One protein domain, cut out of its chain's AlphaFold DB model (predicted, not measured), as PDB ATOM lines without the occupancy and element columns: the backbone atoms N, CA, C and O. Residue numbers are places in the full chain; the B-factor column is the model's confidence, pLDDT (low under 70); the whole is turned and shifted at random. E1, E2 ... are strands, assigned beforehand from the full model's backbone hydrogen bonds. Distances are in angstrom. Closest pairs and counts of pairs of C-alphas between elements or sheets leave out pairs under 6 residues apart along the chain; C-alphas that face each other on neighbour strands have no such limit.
ATOM      1  N   ALA A 215      25.504 -22.162 139.020       82.56
ATOM      2  CA  ALA A 215      26.559 -21.295 138.536       82.56
ATOM      3  C   ALA A 215      27.353 -20.780 139.738       82.56
ATOM      4  O   ALA A 215      26.746 -20.397 140.733       82.56
ATOM      5  N   ILE A 216      28.683 -20.799 139.674       83.94
ATOM      6  CA  ILE A 216      29.556 -20.421 140.789       83.94
ATOM      7  C   ILE A 216      30.652 -19.484 140.279       83.94
ATOM      8  O   ILE A 216      31.371 -19.814 139.335       83.94
ATOM      9  N   ALA A 217      30.792 -18.328 140.921       85.56
ATOM     10  CA  ALA A 217      31.823 -17.342 140.622       85.56
ATOM     11  C   ALA A 217      32.781 -17.164 141.817       85.56
ATOM     12  O   ALA A 217      32.469 -17.569 142.943       85.56
ATOM     13  N   PRO A 218      33.933 -16.498 141.635       83.50
ATOM     14  CA  PRO A 218      34.897 -16.306 142.713       83.50
ATOM     15  C   PRO A 218      34.341 -15.442 143.854       83.50
ATOM     16  O   PRO A 218      34.732 -15.618 145.001       83.50
ATOM     17  N   GLY A 219      33.384 -14.549 143.568       79.81
ATOM     18  CA  GLY A 219      32.678 -13.767 144.590       79.81
ATOM     19  C   GLY A 219      31.781 -14.596 145.519       79.81
ATOM     20  O   GLY A 219      31.356 -14.091 146.558       79.81
ATOM     21  N   ASP A 220      31.505 -15.853 145.165       79.50
ATOM     22  CA  ASP A 220      30.781 -16.806 146.008       79.50
ATOM     23  C   ASP A 220      31.725 -17.622 146.912       79.50
ATOM     24  O   ASP A 220      31.278 -18.328 147.822       79.50
ATOM     25  N   ALA A 221      33.042 -17.519 146.695       78.19
ATOM     26  CA  ALA A 221      34.039 -18.118 147.563       78.19
ATOM     27  C   ALA A 221      34.063 -17.385 148.910       78.19
ATOM     28  O   ALA A 221      34.165 -16.165 148.983       78.19
ATOM     29  N   THR A 222      33.947 -18.137 150.002       77.12
ATOM     30  CA  THR A 222      33.883 -17.571 151.366       77.12
ATOM     31  C   THR A 222      34.912 -18.181 152.314       77.12
ATOM     32  O   THR A 222      35.051 -17.740 153.458       77.12
ATOM     33  N   TYR A 223      35.653 -19.193 151.852       82.88
ATOM     34  CA  TYR A 223      36.617 -19.936 152.651       82.88
ATOM     35  C   TYR A 223      38.048 -19.666 152.208       82.88
ATOM     36  O   TYR A 223      38.439 -20.027 151.107       82.88
ATOM     37  N   ASP A 224      38.874 -19.139 153.105       86.56
ATOM     38  CA  ASP A 224      40.322 -19.064 152.912       86.56
ATOM     39  C   ASP A 224      41.002 -20.249 153.620       86.56
ATOM     40  O   ASP A 224      41.121 -20.269 154.849       86.56
ATOM     41  N   LEU A 225      41.478 -21.235 152.852       82.62
ATOM     42  CA  LEU A 225      42.174 -22.419 153.386       82.62
ATOM     43  C   LEU A 225      43.535 -22.101 154.030       82.62
ATOM     44  O   LEU A 225      44.127 -22.964 154.682       82.62
ATOM     45  N   SER A 226      44.062 -20.883 153.867       79.25
ATOM     46  CA  SER A 226      45.222 -20.419 154.633       79.25
ATOM     47  C   SER A 226      44.875 -20.200 156.114       79.25
ATOM     48  O   SER A 226      45.752 -20.231 156.988       79.25
ATOM     49  N   THR A 227      43.582 -20.038 156.414       80.31
ATOM     50  CA  THR A 227      43.033 -19.978 157.766       80.31
ATOM     51  C   THR A 227      42.622 -21.370 158.258       80.31
ATOM     52  O   THR A 227      42.407 -22.307 157.495       80.31
ATOM     53  N   SER A 228      42.554 -21.547 159.579       81.56
ATOM     54  CA  SER A 228      42.131 -22.816 160.180       81.56
ATOM     55  C   SER A 228      40.610 -22.946 160.088       81.56
ATOM     56  O   SER A 228      39.915 -22.394 160.938       81.56
ATOM     57  N   ILE A 229      40.115 -23.678 159.091       84.38
ATOM     58  CA  ILE A 229      38.686 -23.978 158.918       84.38
ATOM     59  C   ILE A 229      38.386 -25.344 159.532       84.38
ATOM     60  O   ILE A 229      38.994 -26.333 159.129       84.38
ATOM     61  N   ASP A 230      37.464 -25.400 160.498       86.06
ATOM     62  CA  ASP A 230      36.987 -26.667 161.063       86.06
ATOM     63  C   ASP A 230      36.092 -27.377 160.023       86.06
ATOM     64  O   ASP A 230      35.079 -26.808 159.606       86.06
ATOM     65  N   PRO A 231      36.440 -28.598 159.575       84.81
ATOM     66  CA  PRO A 231      35.695 -29.305 158.531       84.81
ATOM     67  C   PRO A 231      34.258 -29.675 158.944       84.81
ATOM     68  O   PRO A 231      33.431 -30.005 158.088       84.81
ATOM     69  N   TYR A 232      33.945 -29.630 160.242       83.88
ATOM     70  CA  TYR A 232      32.624 -29.943 160.781       83.88
ATOM     71  C   TYR A 232      31.725 -28.711 160.947       83.88
ATOM     72  O   TYR A 232      30.512 -28.879 161.071       83.88
ATOM     73  N   ASP A 233      32.292 -27.501 160.891       82.38
ATOM     74  CA  ASP A 233      31.560 -26.227 160.981       82.38
ATOM     75  C   ASP A 233      31.194 -25.655 159.595       82.38
ATOM     76  O   ASP A 233      30.736 -24.516 159.483       82.38
ATOM     77  N   ILE A 234      31.391 -26.425 158.521       79.50
ATOM     78  CA  ILE A 234      30.985 -26.025 157.169       79.50
ATOM     79  C   ILE A 234      29.454 -26.049 157.079       79.50
ATOM     80  O   ILE A 234      28.839 -27.119 157.045       79.50
ATOM     81  N   GLU A 235      28.837 -24.865 157.067       70.44
ATOM     82  CA  GLU A 235      27.388 -24.713 156.929       70.44
ATOM     83  C   GLU A 235      26.960 -24.955 155.474       70.44
ATOM     84  O   GLU A 235      27.312 -24.206 154.562       70.44
ATOM     85  N   LEU A 236      26.160 -26.003 155.274       65.75
ATOM     86  CA  LEU A 236      25.509 -26.298 154.001       65.75
ATOM     87  C   LEU A 236      24.333 -25.347 153.801       65.75
ATOM     88  O   LEU A 236      23.451 -25.281 154.664       65.75
ATOM     89  N   ALA A 237      24.258 -24.682 152.650       55.28
ATOM     90  CA  ALA A 237      23.029 -24.012 152.254       55.28
ATOM     91  C   ALA A 237      22.435 -24.584 150.986       55.28
ATOM     92  O   ALA A 237      23.084 -24.732 149.960       55.28
ATOM     93  N   ARG A 238      21.131 -24.836 151.084       49.16
ATOM     94  CA  ARG A 238      20.268 -25.190 149.957       49.16
ATOM     95  C   ARG A 238      19.574 -23.986 149.329       49.16
ATOM     96  O   ARG A 238      18.981 -24.119 148.272       49.16
ATOM     97  N   ASP A 239      19.593 -22.840 150.002       46.06
ATOM     98  CA  ASP A 239      18.933 -21.597 149.590       46.06
ATOM     99  C   ASP A 239      19.937 -20.471 149.282       46.06
ATOM    100  O   ASP A 239      19.550 -19.308 149.189       46.06
ATOM    101  N   GLY A 240      21.230 -20.804 149.176       44.16
ATOM    102  CA  GLY A 240      22.308 -19.835 148.971       44.16
ATOM    103  C   GLY A 240      22.626 -18.949 150.186       44.16
ATOM    104  O   GLY A 240      23.369 -17.984 150.046       44.16
ATOM    105  N   SER A 241      22.078 -19.227 151.381       45.66
ATOM    106  CA  SER A 241      22.352 -18.436 152.603       45.66
ATOM    107  C   SER A 241      23.580 -18.879 153.411       45.66
ATOM    108  O   SER A 241      23.930 -18.259 154.416       45.66
ATOM    109  N   GLY A 242      24.226 -19.950 152.976       52.16
ATOM    110  CA  GLY A 242      25.349 -20.621 153.615       52.16
ATOM    111  C   GLY A 242      26.484 -20.798 152.621       52.16
ATOM    112  O   GLY A 242      26.412 -20.362 151.480       52.16
ATOM    113  N   VAL A 243      27.563 -21.383 153.105       60.88
ATOM    114  CA  VAL A 243      28.916 -21.153 152.585       60.88
ATOM    115  C   VAL A 243      29.436 -22.308 151.719       60.88
ATOM    116  O   VAL A 243      30.470 -22.172 151.070       60.88
ATOM    117  N   ALA A 244      28.704 -23.427 151.661       73.69
ATOM    118  CA  ALA A 244      28.946 -24.557 150.761       73.69
ATOM    119  C   ALA A 244      27.722 -24.850 149.873       73.69
ATOM    120  O   ALA A 244      26.579 -24.751 150.338       73.69
ATOM    121  N   PHE A 245      27.978 -25.249 148.623       81.25
ATOM    122  CA  PHE A 245      26.963 -25.538 147.607       81.25
ATOM    123  C   PHE A 245      26.577 -27.014 147.629       81.25
ATOM    124  O   PHE A 245      27.430 -27.891 147.502       81.25
ATOM    125  N   ASN A 246      25.282 -27.283 147.768       83.00
ATOM    126  CA  ASN A 246      24.722 -28.620 147.624       83.00
ATOM    127  C   ASN A 246      24.398 -28.868 146.146       83.00
ATOM    128  O   ASN A 246      23.631 -28.107 145.559       83.00
ATOM    129  N   ILE A 247      24.996 -29.905 145.570       87.88
ATOM    130  CA  ILE A 247      24.878 -30.268 144.153       87.88
ATOM    131  C   ILE A 247      24.546 -31.754 144.031       87.88
ATOM    132  O   ILE A 247      24.709 -32.504 144.990       87.88
ATOM    133  N   TRP A 248      24.085 -32.188 142.866       91.25
ATOM    134  CA  TRP A 248      23.729 -33.580 142.599       91.25
ATOM    135  C   TRP A 248      24.673 -34.213 141.591       91.25
ATOM    136  O   TRP A 248      25.175 -33.533 140.706       91.25
ATOM    137  N   GLN A 249      24.845 -35.529 141.674       92.81
ATOM    138  CA  GLN A 249      25.542 -36.298 140.647       92.81
ATOM    139  C   GLN A 249      24.873 -36.129 139.268       92.81
ATOM    140  O   GLN A 249      23.644 -36.166 139.173       92.81
ATOM    141  N   GLY A 250      25.682 -35.938 138.223       90.88
ATOM    142  CA  GLY A 250      25.247 -35.693 136.839       90.88
ATOM    143  C   GLY A 250      24.783 -34.269 136.555       90.88
ATOM    144  O   GLY A 250      24.464 -33.914 135.424       90.88
ATOM    145  N   GLN A 251      24.734 -33.416 137.579       90.25
ATOM    146  CA  GLN A 251      24.420 -32.010 137.415       90.25
ATOM    147  C   GLN A 251      25.537 -31.296 136.650       90.25
ATOM    148  O   GLN A 251      26.713 -31.408 137.012       90.25
ATOM    149  N   ALA A 252      25.158 -30.487 135.662       89.19
ATOM    150  CA  ALA A 252      26.050 -29.515 135.049       89.19
ATOM    151  C   ALA A 252      26.219 -28.288 135.963       89.19
ATOM    152  O   ALA A 252      25.236 -27.693 136.421       89.19
ATOM    153  N   ILE A 253      27.467 -27.891 136.209       87.88
ATOM    154  CA  ILE A 253      27.827 -26.687 136.964       87.88
ATOM    155  C   ILE A 253      28.630 -25.764 136.063       87.88
ATOM    156  O   ILE A 253      29.609 -26.193 135.457       87.88
ATOM    157  N   THR A 254      28.251 -24.492 136.034       88.88
ATOM    158  CA  THR A 254      28.969 -23.433 135.325       88.88
ATOM    159  C   THR A 254      29.868 -22.675 136.290       88.88
ATOM    160  O   THR A 254      29.397 -22.116 137.278       88.88
ATOM    161  N   PHE A 255      31.159 -22.603 135.996       89.06
ATOM    162  CA  PHE A 255      32.105 -21.781 136.740       89.06
ATOM    163  C   PHE A 255      32.486 -20.544 135.948       89.06
ATOM    164  O   PHE A 255      32.742 -20.642 134.752       89.06
ATOM    165  N   GLN A 256      32.582 -19.408 136.633       88.25
ATOM    166  CA  GLN A 256      33.214 -18.202 136.106       88.25
ATOM    167  C   GLN A 256      34.556 -17.969 136.799       88.25
ATOM    168  O   GLN A 256      34.687 -18.219 137.997       88.25
ATOM    169  N   VAL A 257      35.543 -17.466 136.062       89.19
ATOM    170  CA  VAL A 257      36.857 -17.065 136.586       89.19
ATOM    171  C   VAL A 257      37.046 -15.541 136.549       89.19
ATOM    172  O   VAL A 257      36.306 -14.862 135.836       89.19
ATOM    173  N   PRO A 258      37.995 -14.981 137.332       85.00
ATOM    174  CA  PRO A 258      38.219 -13.535 137.385       85.00
ATOM    175  C   PRO A 258      38.717 -12.926 136.067       85.00
ATOM    176  O   PRO A 258      38.222 -11.873 135.669       85.00
ATOM    177  N   GLU A 259      39.702 -13.550 135.415       86.38
ATOM    178  CA  GLU A 259      40.288 -13.065 134.163       86.38
ATOM    179  C   GLU A 259      40.109 -14.090 133.032       86.38
ATOM    180  O   GLU A 259      40.037 -15.299 133.250       86.38
ATOM    181  N   ASN A 260      40.029 -13.611 131.788       85.69
ATOM    182  CA  ASN A 260      39.898 -14.490 130.628       85.69
ATOM    183  C   ASN A 260      41.091 -15.455 130.515       85.69
ATOM    184  O   ASN A 260      42.242 -15.024 130.427       85.69
ATOM    185  N   GLY A 261      40.802 -16.751 130.408       85.81
ATOM    186  CA  GLY A 261      41.783 -17.824 130.291       85.81
ATOM    187  C   GLY A 261      42.331 -18.332 131.624       85.81
ATOM    188  O   GLY A 261      43.181 -19.222 131.607       85.81
ATOM    189  N   ASP A 262      41.853 -17.807 132.756       92.44
ATOM    190  CA  ASP A 262      42.139 -18.367 134.076       92.44
ATOM    191  C   ASP A 262      41.549 -19.778 134.216       92.44
ATOM    192  O   ASP A 262      40.553 -20.143 133.587       92.44
ATOM    193  N   THR A 263      42.145 -20.594 135.076       94.69
ATOM    194  CA  THR A 263      41.702 -21.977 135.296       94.69
ATOM    195  C   THR A 263      40.826 -22.146 136.537       94.69
ATOM    196  O   THR A 263      40.907 -21.390 137.511       94.69
ATOM    197  N   VAL A 264      39.988 -23.187 136.515       94.94
ATOM    198  CA  VAL A 264      39.252 -23.673 137.692       94.94
ATOM    199  C   VAL A 264      39.791 -25.038 138.082       94.94
ATOM    200  O   VAL A 264      39.676 -26.005 137.330       94.94
ATOM    201  N   ASP A 265      40.342 -25.143 139.283       95.69
ATOM    202  CA  ASP A 265      40.872 -26.396 139.802       95.69
ATOM    203  C   ASP A 265      39.903 -27.039 140.796       95.69
ATOM    204  O   ASP A 265      39.493 -26.431 141.789       95.69
ATOM    205  N   LEU A 266      39.606 -28.315 140.570       95.75
ATOM    206  CA  LEU A 266      38.786 -29.147 141.436       95.75
ATOM    207  C   LEU A 266      39.660 -30.144 142.200       95.75
ATOM    208  O   LEU A 266      40.361 -30.966 141.604       95.75
ATOM    209  N   TYR A 267      39.575 -30.099 143.525       96.00
ATOM    210  CA  TYR A 267      40.315 -30.956 144.445       96.00
ATOM    211  C   TYR A 267      39.368 -31.823 145.276       96.00
ATOM    212  O   TYR A 267      38.250 -31.412 145.597       96.00
ATOM    213  N   GLU A 268      39.856 -32.979 145.721       96.25
ATOM    214  CA  GLU A 268      39.229 -33.715 146.820       96.25
ATOM    215  C   GLU A 268      39.217 -32.864 148.097       96.25
ATOM    216  O   GLU A 268      40.165 -32.121 148.393       96.25
ATOM    217  N   PHE A 269      38.161 -32.997 148.899       94.19
ATOM    218  CA  PHE A 269      38.131 -32.400 150.228       94.19
ATOM    219  C   PHE A 269      38.975 -33.225 151.210       94.19
ATOM    220  O   PHE A 269      38.618 -34.338 151.594       94.19
ATOM    221  N   GLY A 270      40.097 -32.663 151.656       93.12
ATOM    222  CA  GLY A 270      40.980 -33.286 152.636       93.12
ATOM    223  C   GLY A 270      40.726 -32.796 154.061       93.12
ATOM    224  O   GLY A 270      40.366 -31.641 154.291       93.12
ATOM    225  N   VAL A 271      40.999 -33.661 155.043       92.69
ATOM    226  CA  VAL A 271      41.043 -33.294 156.467       92.69
ATOM    227  C   VAL A 271      42.414 -33.632 157.044       92.69
ATOM    228  O   VAL A 271      42.851 -34.784 157.010       92.69
ATOM    229  N   GLU A 272      43.094 -32.631 157.598       91.94
ATOM    230  CA  GLU A 272      44.351 -32.814 158.321       91.94
ATOM    231  C   GLU A 272      44.074 -32.971 159.828       91.94
ATOM    232  O   GLU A 272      43.764 -31.991 160.510       91.94
ATOM    233  N   ASP A 273      44.225 -34.194 160.359       87.06
ATOM    234  CA  ASP A 273      44.175 -34.465 161.807       87.06
ATOM    235  C   ASP A 273      45.427 -33.901 162.491       87.06
ATOM    236  O   ASP A 273      46.568 -34.318 162.237       87.06
ATOM    237  N   ARG A 274      45.209 -32.944 163.394       84.31
ATOM    238  CA  ARG A 274      46.276 -32.292 164.152       84.31
ATOM    239  C   ARG A 274      46.213 -32.727 165.605       84.31
ATOM    240  O   ARG A 274      45.468 -32.187 166.415       84.31
ATOM    241  N   THR A 275      47.109 -33.630 166.000       83.00
ATOM    242  CA  THR A 275      47.169 -34.121 167.386       83.00
ATOM    243  C   THR A 275      47.281 -32.976 168.411       83.00
ATOM    244  O   THR A 275      48.335 -32.356 168.565       83.00
ATOM    245  N   GLY A 276      46.208 -32.741 169.175       81.62
ATOM    246  CA  GLY A 276      46.142 -31.703 170.213       81.62
ATOM    247  C   GLY A 276      45.659 -30.323 169.740       81.62
ATOM    248  O   GLY A 276      45.728 -29.376 170.526       81.62
ATOM    249  N   ALA A 277      45.173 -30.213 168.503       84.50
ATOM    250  CA  ALA A 277      44.513 -29.052 167.907       84.50
ATOM    251  C   ALA A 277      43.214 -29.513 167.200       84.50
ATOM    252  O   ALA A 277      43.027 -30.718 167.048       84.50
ATOM    253  N   PRO A 278      42.284 -28.607 166.843       84.75
ATOM    254  CA  PRO A 278      41.161 -28.974 165.982       84.75
ATOM    255  C   PRO A 278      41.657 -29.403 164.596       84.75
ATOM    256  O   PRO A 278      42.690 -28.910 164.122       84.75
ATOM    257  N   ASP A 279      40.907 -30.312 163.980       88.81
ATOM    258  CA  ASP A 279      41.112 -30.739 162.598       88.81
ATOM    259  C   ASP A 279      40.885 -29.558 161.656       88.81
ATOM    260  O   ASP A 279      40.151 -28.620 161.982       88.81
ATOM    261  N   VAL A 280      41.532 -29.591 160.491       90.75
ATOM    262  CA  VAL A 280      41.346 -28.542 159.488       90.75
ATOM    263  C   VAL A 280      41.060 -29.095 158.105       90.75
ATOM    264  O   VAL A 280      41.620 -30.120 157.708       90.75
ATOM    265  N   ALA A 281      40.220 -28.378 157.364       90.31
ATOM    266  CA  ALA A 281      40.018 -28.606 155.942       90.31
ATOM    267  C   ALA A 281      41.283 -28.231 155.148       90.31
ATOM    268  O   ALA A 281      41.899 -27.193 155.396       90.31
ATOM    269  N   VAL A 282      41.668 -29.073 154.190       93.00
ATOM    270  CA  VAL A 282      42.810 -28.863 153.286       93.00
ATOM    271  C   VAL A 282      42.466 -29.344 151.877       93.00
ATOM    272  O   VAL A 282      41.571 -30.167 151.698       93.00
ATOM    273  N   ARG A 283      43.203 -28.870 150.866       94.25
ATOM    274  CA  ARG A 283      43.132 -29.444 149.511       94.25
ATOM    275  C   ARG A 283      43.707 -30.862 149.536       94.25
ATOM    276  O   ARG A 283      44.836 -31.046 149.995       94.25
ATOM    277  N   GLY A 284      42.918 -31.834 149.087       94.62
ATOM    278  CA  GLY A 284      43.362 -33.197 148.816       94.62
ATOM    279  C   GLY A 284      44.050 -33.298 147.455       94.62
ATOM    280  O   GLY A 284      44.766 -32.380 147.038       94.62
ATOM    281  N   ASP A 285      43.835 -34.413 146.760       95.88
ATOM    282  CA  ASP A 285      44.381 -34.617 145.421       95.88
ATOM    283  C   ASP A 285      43.662 -33.726 144.390       95.88
ATOM    284  O   ASP A 285      42.461 -33.472 144.483       95.88
ATOM    285  N   LEU A 286      44.415 -33.218 143.406       96.25
ATOM    286  CA  LEU A 286      43.846 -32.494 142.266       96.25
ATOM    287  C   LEU A 286      43.143 -33.501 141.354       96.25
ATOM    288  O   LEU A 286      43.798 -34.374 140.780       96.25
ATOM    289  N   LEU A 287      41.834 -33.345 141.195       94.81
ATOM    290  CA  LEU A 287      41.007 -34.205 140.353       94.81
ATOM    291  C   LEU A 287      41.001 -33.714 138.909       94.81
ATOM    292  O   LEU A 287      41.204 -34.495 137.977       94.81
ATOM    293  N   ARG A 288      40.778 -32.409 138.719       93.62
ATOM    294  CA  ARG A 288      40.656 -31.798 137.395       93.62
ATOM    295  C   ARG A 288      41.068 -30.334 137.433       93.62
ATOM    296  O   ARG A 288      40.803 -29.647 138.407       93.62
ATOM    297  N   SER A 289      41.682 -29.881 136.350       94.81
ATOM    298  CA  SER A 289      41.886 -28.466 136.050       94.81
ATOM    299  C   SER A 289      41.075 -28.166 134.793       94.81
ATOM    300  O   SER A 289      41.191 -28.896 133.800       94.81
ATOM    301  N   LEU A 290      40.168 -27.201 134.882       93.31
ATOM    302  CA  LEU A 290      39.249 -26.800 133.825       93.31
ATOM    303  C   LEU A 290      39.784 -25.522 133.191       93.31
ATOM    304  O   LEU A 290      40.009 -24.528 133.878       93.31
ATOM    305  N   ASP A 291      39.988 -25.578 131.881       92.19
ATOM    306  CA  ASP A 291      40.404 -24.429 131.090       92.19
ATOM    307  C   ASP A 291      39.173 -23.608 130.704       92.19
ATOM    308  O   ASP A 291      38.182 -24.177 130.229       92.19
ATOM    309  N   THR A 292      39.238 -22.290 130.897       91.25
ATOM    310  CA  THR A 292      38.186 -21.349 130.485       91.25
ATOM    311  C   THR A 292      38.507 -20.654 129.164       91.25
ATOM    312  O   THR A 292      37.618 -20.046 128.576       91.25
ATOM    313  N   ALA A 293      39.725 -20.809 128.630       91.00
ATOM    314  CA  ALA A 293      40.113 -20.181 127.377       91.00
ATOM    315  C   ALA A 293      39.366 -20.771 126.156       91.00
ATOM    316  O   ALA A 293      39.143 -21.983 126.101       91.00
ATOM    317  N   PRO A 294      39.039 -19.942 125.146       89.56
ATOM    318  CA  PRO A 294      38.976 -18.480 125.213       89.56
ATOM    319  C   PRO A 294      37.792 -18.024 126.085       89.56
ATOM    320  O   PRO A 294      36.734 -18.632 126.050       89.56
ATOM    321  N   GLY A 295      37.945 -16.935 126.834       89.38
ATOM    322  CA  GLY A 295      36.872 -16.417 127.692       89.38
ATOM    323  C   GLY A 295      37.074 -16.740 129.171       89.38
ATOM    324  O   GLY A 295      38.196 -17.019 129.583       89.38
ATOM    325  N   ALA A 296      36.007 -16.644 129.964       89.00
ATOM    326  CA  ALA A 296      36.069 -16.677 131.432       89.00
ATOM    327  C   ALA A 296      35.078 -17.659 132.076       89.00
ATOM    328  O   ALA A 296      34.788 -17.554 133.269       89.00
ATOM    329  N   VAL A 297      34.514 -18.594 131.308       89.81
ATOM    330  CA  VAL A 297      33.515 -19.551 131.804       89.81
ATOM    331  C   VAL A 297      33.879 -20.971 131.393       89.81
ATOM    332  O   VAL A 297      34.561 -21.183 130.400       89.81
ATOM    333  N   THR A 298      33.460 -21.960 132.173       90.62
ATOM    334  CA  THR A 298      33.516 -23.374 131.788       90.62
ATOM    335  C   THR A 298      32.430 -24.157 132.504       90.62
ATOM    336  O   THR A 298      32.075 -23.826 133.638       90.62
ATOM    337  N   ASN A 299      31.934 -25.224 131.880       89.25
ATOM    338  CA  ASN A 299      31.100 -26.199 132.566       89.25
ATOM    339  C   ASN A 299      31.877 -27.424 133.038       89.25
ATOM    340  O   ASN A 299      32.837 -27.888 132.419       89.25
ATOM    341  N   VAL A 300      31.361 -28.024 134.106       89.50
ATOM    342  CA  VAL A 300      31.673 -29.397 134.481       89.50
ATOM    343  C   VAL A 300      30.384 -30.188 134.651       89.50
ATOM    344  O   VAL A 300      29.448 -29.734 135.305       89.50
ATOM    345  N   ASP A 301      30.363 -31.387 134.083       89.38
ATOM    346  CA  ASP A 301      29.411 -32.418 134.470       89.38
ATOM    347  C   ASP A 301      29.967 -33.159 135.690       89.38
ATOM    348  O   ASP A 301      31.114 -33.624 135.698       89.38
ATOM    349  N   THR A 302      29.161 -33.229 136.739       91.81
ATOM    350  CA  THR A 302      29.515 -33.849 138.013       91.81
ATOM    351  C   THR A 302      29.426 -35.373 138.013       91.81
ATOM    352  O   THR A 302      29.823 -35.982 139.004       91.81
ATOM    353  N   ASP A 303      29.013 -36.018 136.920       88.56
ATOM    354  CA  ASP A 303      29.051 -37.483 136.766       88.56
ATOM    355  C   ASP A 303      30.441 -38.096 136.996       88.56
ATOM    356  O   ASP A 303      30.579 -39.274 137.335       88.56
ATOM    357  N   VAL A 304      31.497 -37.297 136.828       84.94
ATOM    358  CA  VAL A 304      32.886 -37.713 137.073       84.94
ATOM    359  C   VAL A 304      33.269 -37.742 138.555       84.94
ATOM    360  O   VAL A 304      34.379 -38.163 138.880       84.94
ATOM    361  N   LEU A 305      32.394 -37.260 139.437       91.44
ATOM    362  CA  LEU A 305      32.629 -37.119 140.868       91.44
ATOM    363  C   LEU A 305      31.855 -38.186 141.645       91.44
ATOM    364  O   LEU A 305      30.747 -38.579 141.284       91.44
ATOM    365  N   GLU A 306      32.440 -38.656 142.741       93.00
ATOM    366  CA  GLU A 306      31.785 -39.590 143.651       93.00
ATOM    367  C   GLU A 306      30.726 -38.874 144.504       93.00
ATOM    368  O   GLU A 306      30.941 -37.777 145.030       93.00
ATOM    369  N   ALA A 307      29.567 -39.516 144.644       92.62
ATOM    370  CA  ALA A 307      28.472 -39.028 145.469       92.62
ATOM    371  C   ALA A 307      28.706 -39.255 146.970       92.62
ATOM    372  O   ALA A 307      29.373 -40.204 147.377       92.62
ATOM    373  N   ASN A 308      28.045 -38.449 147.805       90.38
ATOM    374  CA  ASN A 308      28.225 -38.365 149.261       90.38
ATOM    375  C   ASN A 308      29.628 -37.909 149.692       90.38
ATOM    376  O   ASN A 308      30.048 -38.172 150.823       90.38
ATOM    377  N   GLU A 309      30.345 -37.228 148.801       92.81
ATOM    378  CA  GLU A 309      31.656 -36.648 149.065       92.81
ATOM    379  C   GLU A 309      31.627 -35.125 148.946       92.81
ATOM    380  O   GLU A 309      30.682 -34.525 148.427       92.81
ATOM    381  N   ARG A 310      32.688 -34.493 149.450       92.25
ATOM    382  CA  ARG A 310      32.899 -33.053 149.333       92.25
ATOM    383  C   ARG A 310      34.080 -32.763 148.431       92.25
ATOM    384  O   ARG A 310      35.069 -33.495 148.435       92.25
ATOM    385  N   TYR A 311      34.008 -31.626 147.754       94.19
ATOM    386  CA  TYR A 311      35.054 -31.154 146.855       94.19
ATOM    387  C   TYR A 311      35.390 -29.697 147.125       94.19
ATOM    388  O   TYR A 311      34.581 -28.940 147.662       94.19
ATOM    389  N   ILE A 312      36.607 -29.311 146.757       93.31
ATOM    390  CA  ILE A 312      37.092 -27.938 146.856       93.31
ATOM    391  C   ILE A 312      37.312 -27.410 145.446       93.31
ATOM    392  O   ILE A 312      38.076 -27.994 144.681       93.31
ATOM    393  N   VAL A 313      36.690 -26.278 145.138       93.44
ATOM    394  CA  VAL A 313      36.895 -25.529 143.898       93.44
ATOM    395  C   VAL A 313      37.773 -24.327 144.205       93.44
ATOM    396  O   VAL A 313      37.447 -23.518 145.076       93.44
ATOM    397  N   ALA A 314      38.891 -24.212 143.500       93.00
ATOM    398  CA  ALA A 314      39.768 -23.055 143.555       93.00
ATOM    399  C   ALA A 314      39.782 -22.355 142.196       93.00
ATOM    400  O   ALA A 314      39.880 -23.010 141.160       93.00
ATOM    401  N   PHE A 315      39.725 -21.028 142.223       92.38
ATOM    402  CA  PHE A 315      39.856 -20.198 141.035       92.38
ATOM    403  C   PHE A 315      41.293 -19.690 140.951       92.38
ATOM    404  O   PHE A 315      41.899 -19.321 141.965       92.38
ATOM    405  N   GLU A 316      41.866 -19.700 139.755       92.56
ATOM    406  CA  GLU A 316      43.150 -19.051 139.534       92.56
ATOM    407  C   GLU A 316      43.068 -17.562 139.916       92.56
ATOM    408  O   GLU A 316      42.022 -16.922 139.838       92.56
ATOM    409  N   GLY A 317      44.158 -17.029 140.467       86.19
ATOM    410  CA  GLY A 317      44.199 -15.644 140.941       86.19
ATOM    411  C   GLY A 317      43.512 -15.373 142.290       86.19
ATOM    412  O   GLY A 317      43.711 -14.280 142.829       86.19
ATOM    413  N   THR A 318      42.793 -16.332 142.897       88.12
ATOM    414  CA  THR A 318      42.117 -16.140 144.199       88.12
ATOM    415  C   THR A 318      42.711 -16.971 145.342       88.12
ATOM    416  O   THR A 318      43.301 -18.037 145.154       88.12
ATOM    417  N   GLU A 319      42.575 -16.464 146.574       86.31
ATOM    418  CA  GLU A 319      42.947 -17.196 147.799       86.31
ATOM    419  C   GLU A 319      41.757 -17.977 148.385       86.31
ATOM    420  O   GLU A 319      41.941 -19.046 148.974       86.31
ATOM    421  N   GLU A 320      40.540 -17.464 148.190       87.81
ATOM    422  CA  GLU A 320      39.300 -18.081 148.655       87.81
ATOM    423  C   GLU A 320      38.867 -19.235 147.737       87.81
ATOM    424  O   GLU A 320      39.113 -19.226 146.528       87.81
ATOM    425  N   VAL A 321      38.230 -20.242 148.334       89.69
ATOM    426  CA  VAL A 321      37.718 -21.444 147.672       89.69
ATOM    427  C   VAL A 321      36.226 -21.624 147.929       89.69
ATOM    428  O   VAL A 321      35.673 -21.127 148.917       89.69
ATOM    429  N   VAL A 322      35.597 -22.412 147.063       88.88
ATOM    430  CA  VAL A 322      34.226 -22.895 147.225       88.88
ATOM    431  C   VAL A 322      34.250 -24.365 147.634       88.88
ATOM    432  O   VAL A 322      35.116 -25.128 147.206       88.88
ATOM    433  N   ILE A 323      33.303 -24.762 148.482       88.81
ATOM    434  CA  ILE A 323      33.111 -26.157 148.881       88.81
ATOM    435  C   ILE A 323      31.828 -26.670 148.236       88.81
ATOM    436  O   ILE A 323      30.771 -26.056 148.386       88.81
ATOM    437  N   LEU A 324      31.939 -27.798 147.544       89.75
ATOM    438  CA  LEU A 324      30.818 -28.532 146.970       89.75
ATOM    439  C   LEU A 324      30.499 -29.741 147.852       89.75
ATOM    440  O   LEU A 324      31.415 -30.419 148.317       89.75
ATOM    441  N   ASP A 325      29.218 -30.020 148.054       88.50
ATOM    442  CA  ASP A 325      28.704 -31.196 148.759       88.50
ATOM    443  C   ASP A 325      27.844 -32.001 147.781       88.50
ATOM    444  O   ASP A 325      26.798 -31.520 147.338       88.50
ATOM    445  N   MET A 326      28.328 -33.186 147.401       91.19
ATOM    446  CA  MET A 326      27.748 -34.001 146.338       91.19
ATOM    447  C   MET A 326      26.684 -34.946 146.878       91.19
ATOM    448  O   MET A 326      27.000 -35.907 147.580       91.19
ATOM    449  N   ASP A 327      25.433 -34.741 146.489       90.31
ATOM    450  CA  ASP A 327      24.352 -35.676 146.762       90.31
ATOM    451  C   ASP A 327      24.224 -36.731 145.649       90.31
ATOM    452  O   ASP A 327      24.388 -36.425 144.464       90.31
ATOM    453  N   PRO A 328      23.906 -37.988 146.003       93.06
ATOM    454  CA  PRO A 328      23.617 -39.012 145.011       93.06
ATOM    455  C   PRO A 328      22.300 -38.694 144.297       93.06
ATOM    456  O   PRO A 328      21.341 -38.237 144.925       93.06
TER     457      PRO A 328
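AT A GLANCE: This is residues 215 to 328 of the 711 residues of an uncharacterized protein of Halobacteriales archaeon SW_8_66_22 (UniProt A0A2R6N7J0). Picture a small sandwich of strands, only partly face to face: a strongly twisted sheet of five strands, with the small sheet E2 and E5 over part of it, the strands of the two crossed at 63 degrees. The long hairpin E3 and E4 runs along the longest axis, and residues 215 to 243 wind past the sheets without a named element. The 114 printed residues hold seven named strands, E1 to E7 in chain order, and no named helix; the class is all strand, with 51 residues in named elements, under half. The large sheet is mixed, order E1 E7 E6 E3 E4; the whole is compact, radius of gyration of the C-alphas 13.8 A, spanning 47 by 30 by 27 A.

IN THESE COORDINATES: Start at C-alpha 215, (26.559, -21.295, 138.536), and go on to E1, residues 244 to 248. E2 is residues 252 to 256. E3, residues 263 to 272, is 25.6 A long and bends by 55 degrees at 268; E4, residues 280 to 291, is 28.7 A and bends by 68 degrees at 287. E5 is residues 297 to 301, E6 310 to 315. E7, residues 320 to 327, is 23.2 A, ending at (24.352, -35.676, 146.762).

HOW THE PARTS SIT: In the large sheet, E1 is parallel to E7, with N 245 and O 323 2.9 A apart. E7 and E6, a hairpin, show N 313 and O 322 at 2.8 A; antiparallel E6 and E3 show N 267 and O 312 at 2.8 A; hairpin E3 and E4 shows N 266 and O 288 at 2.8 A. Antiparallel E2 and E5 show N 255 and O 298 at 2.8 A. Residues 215 to 216 pair with 254 to 255 of E2, parallel.

THE WHOLE: The C-alphas of Gly 276 and Pro 294 are farthest apart, 47.4 A. The printed part has no cut and no long link; residues 236 to 243 have pLDDT under 70.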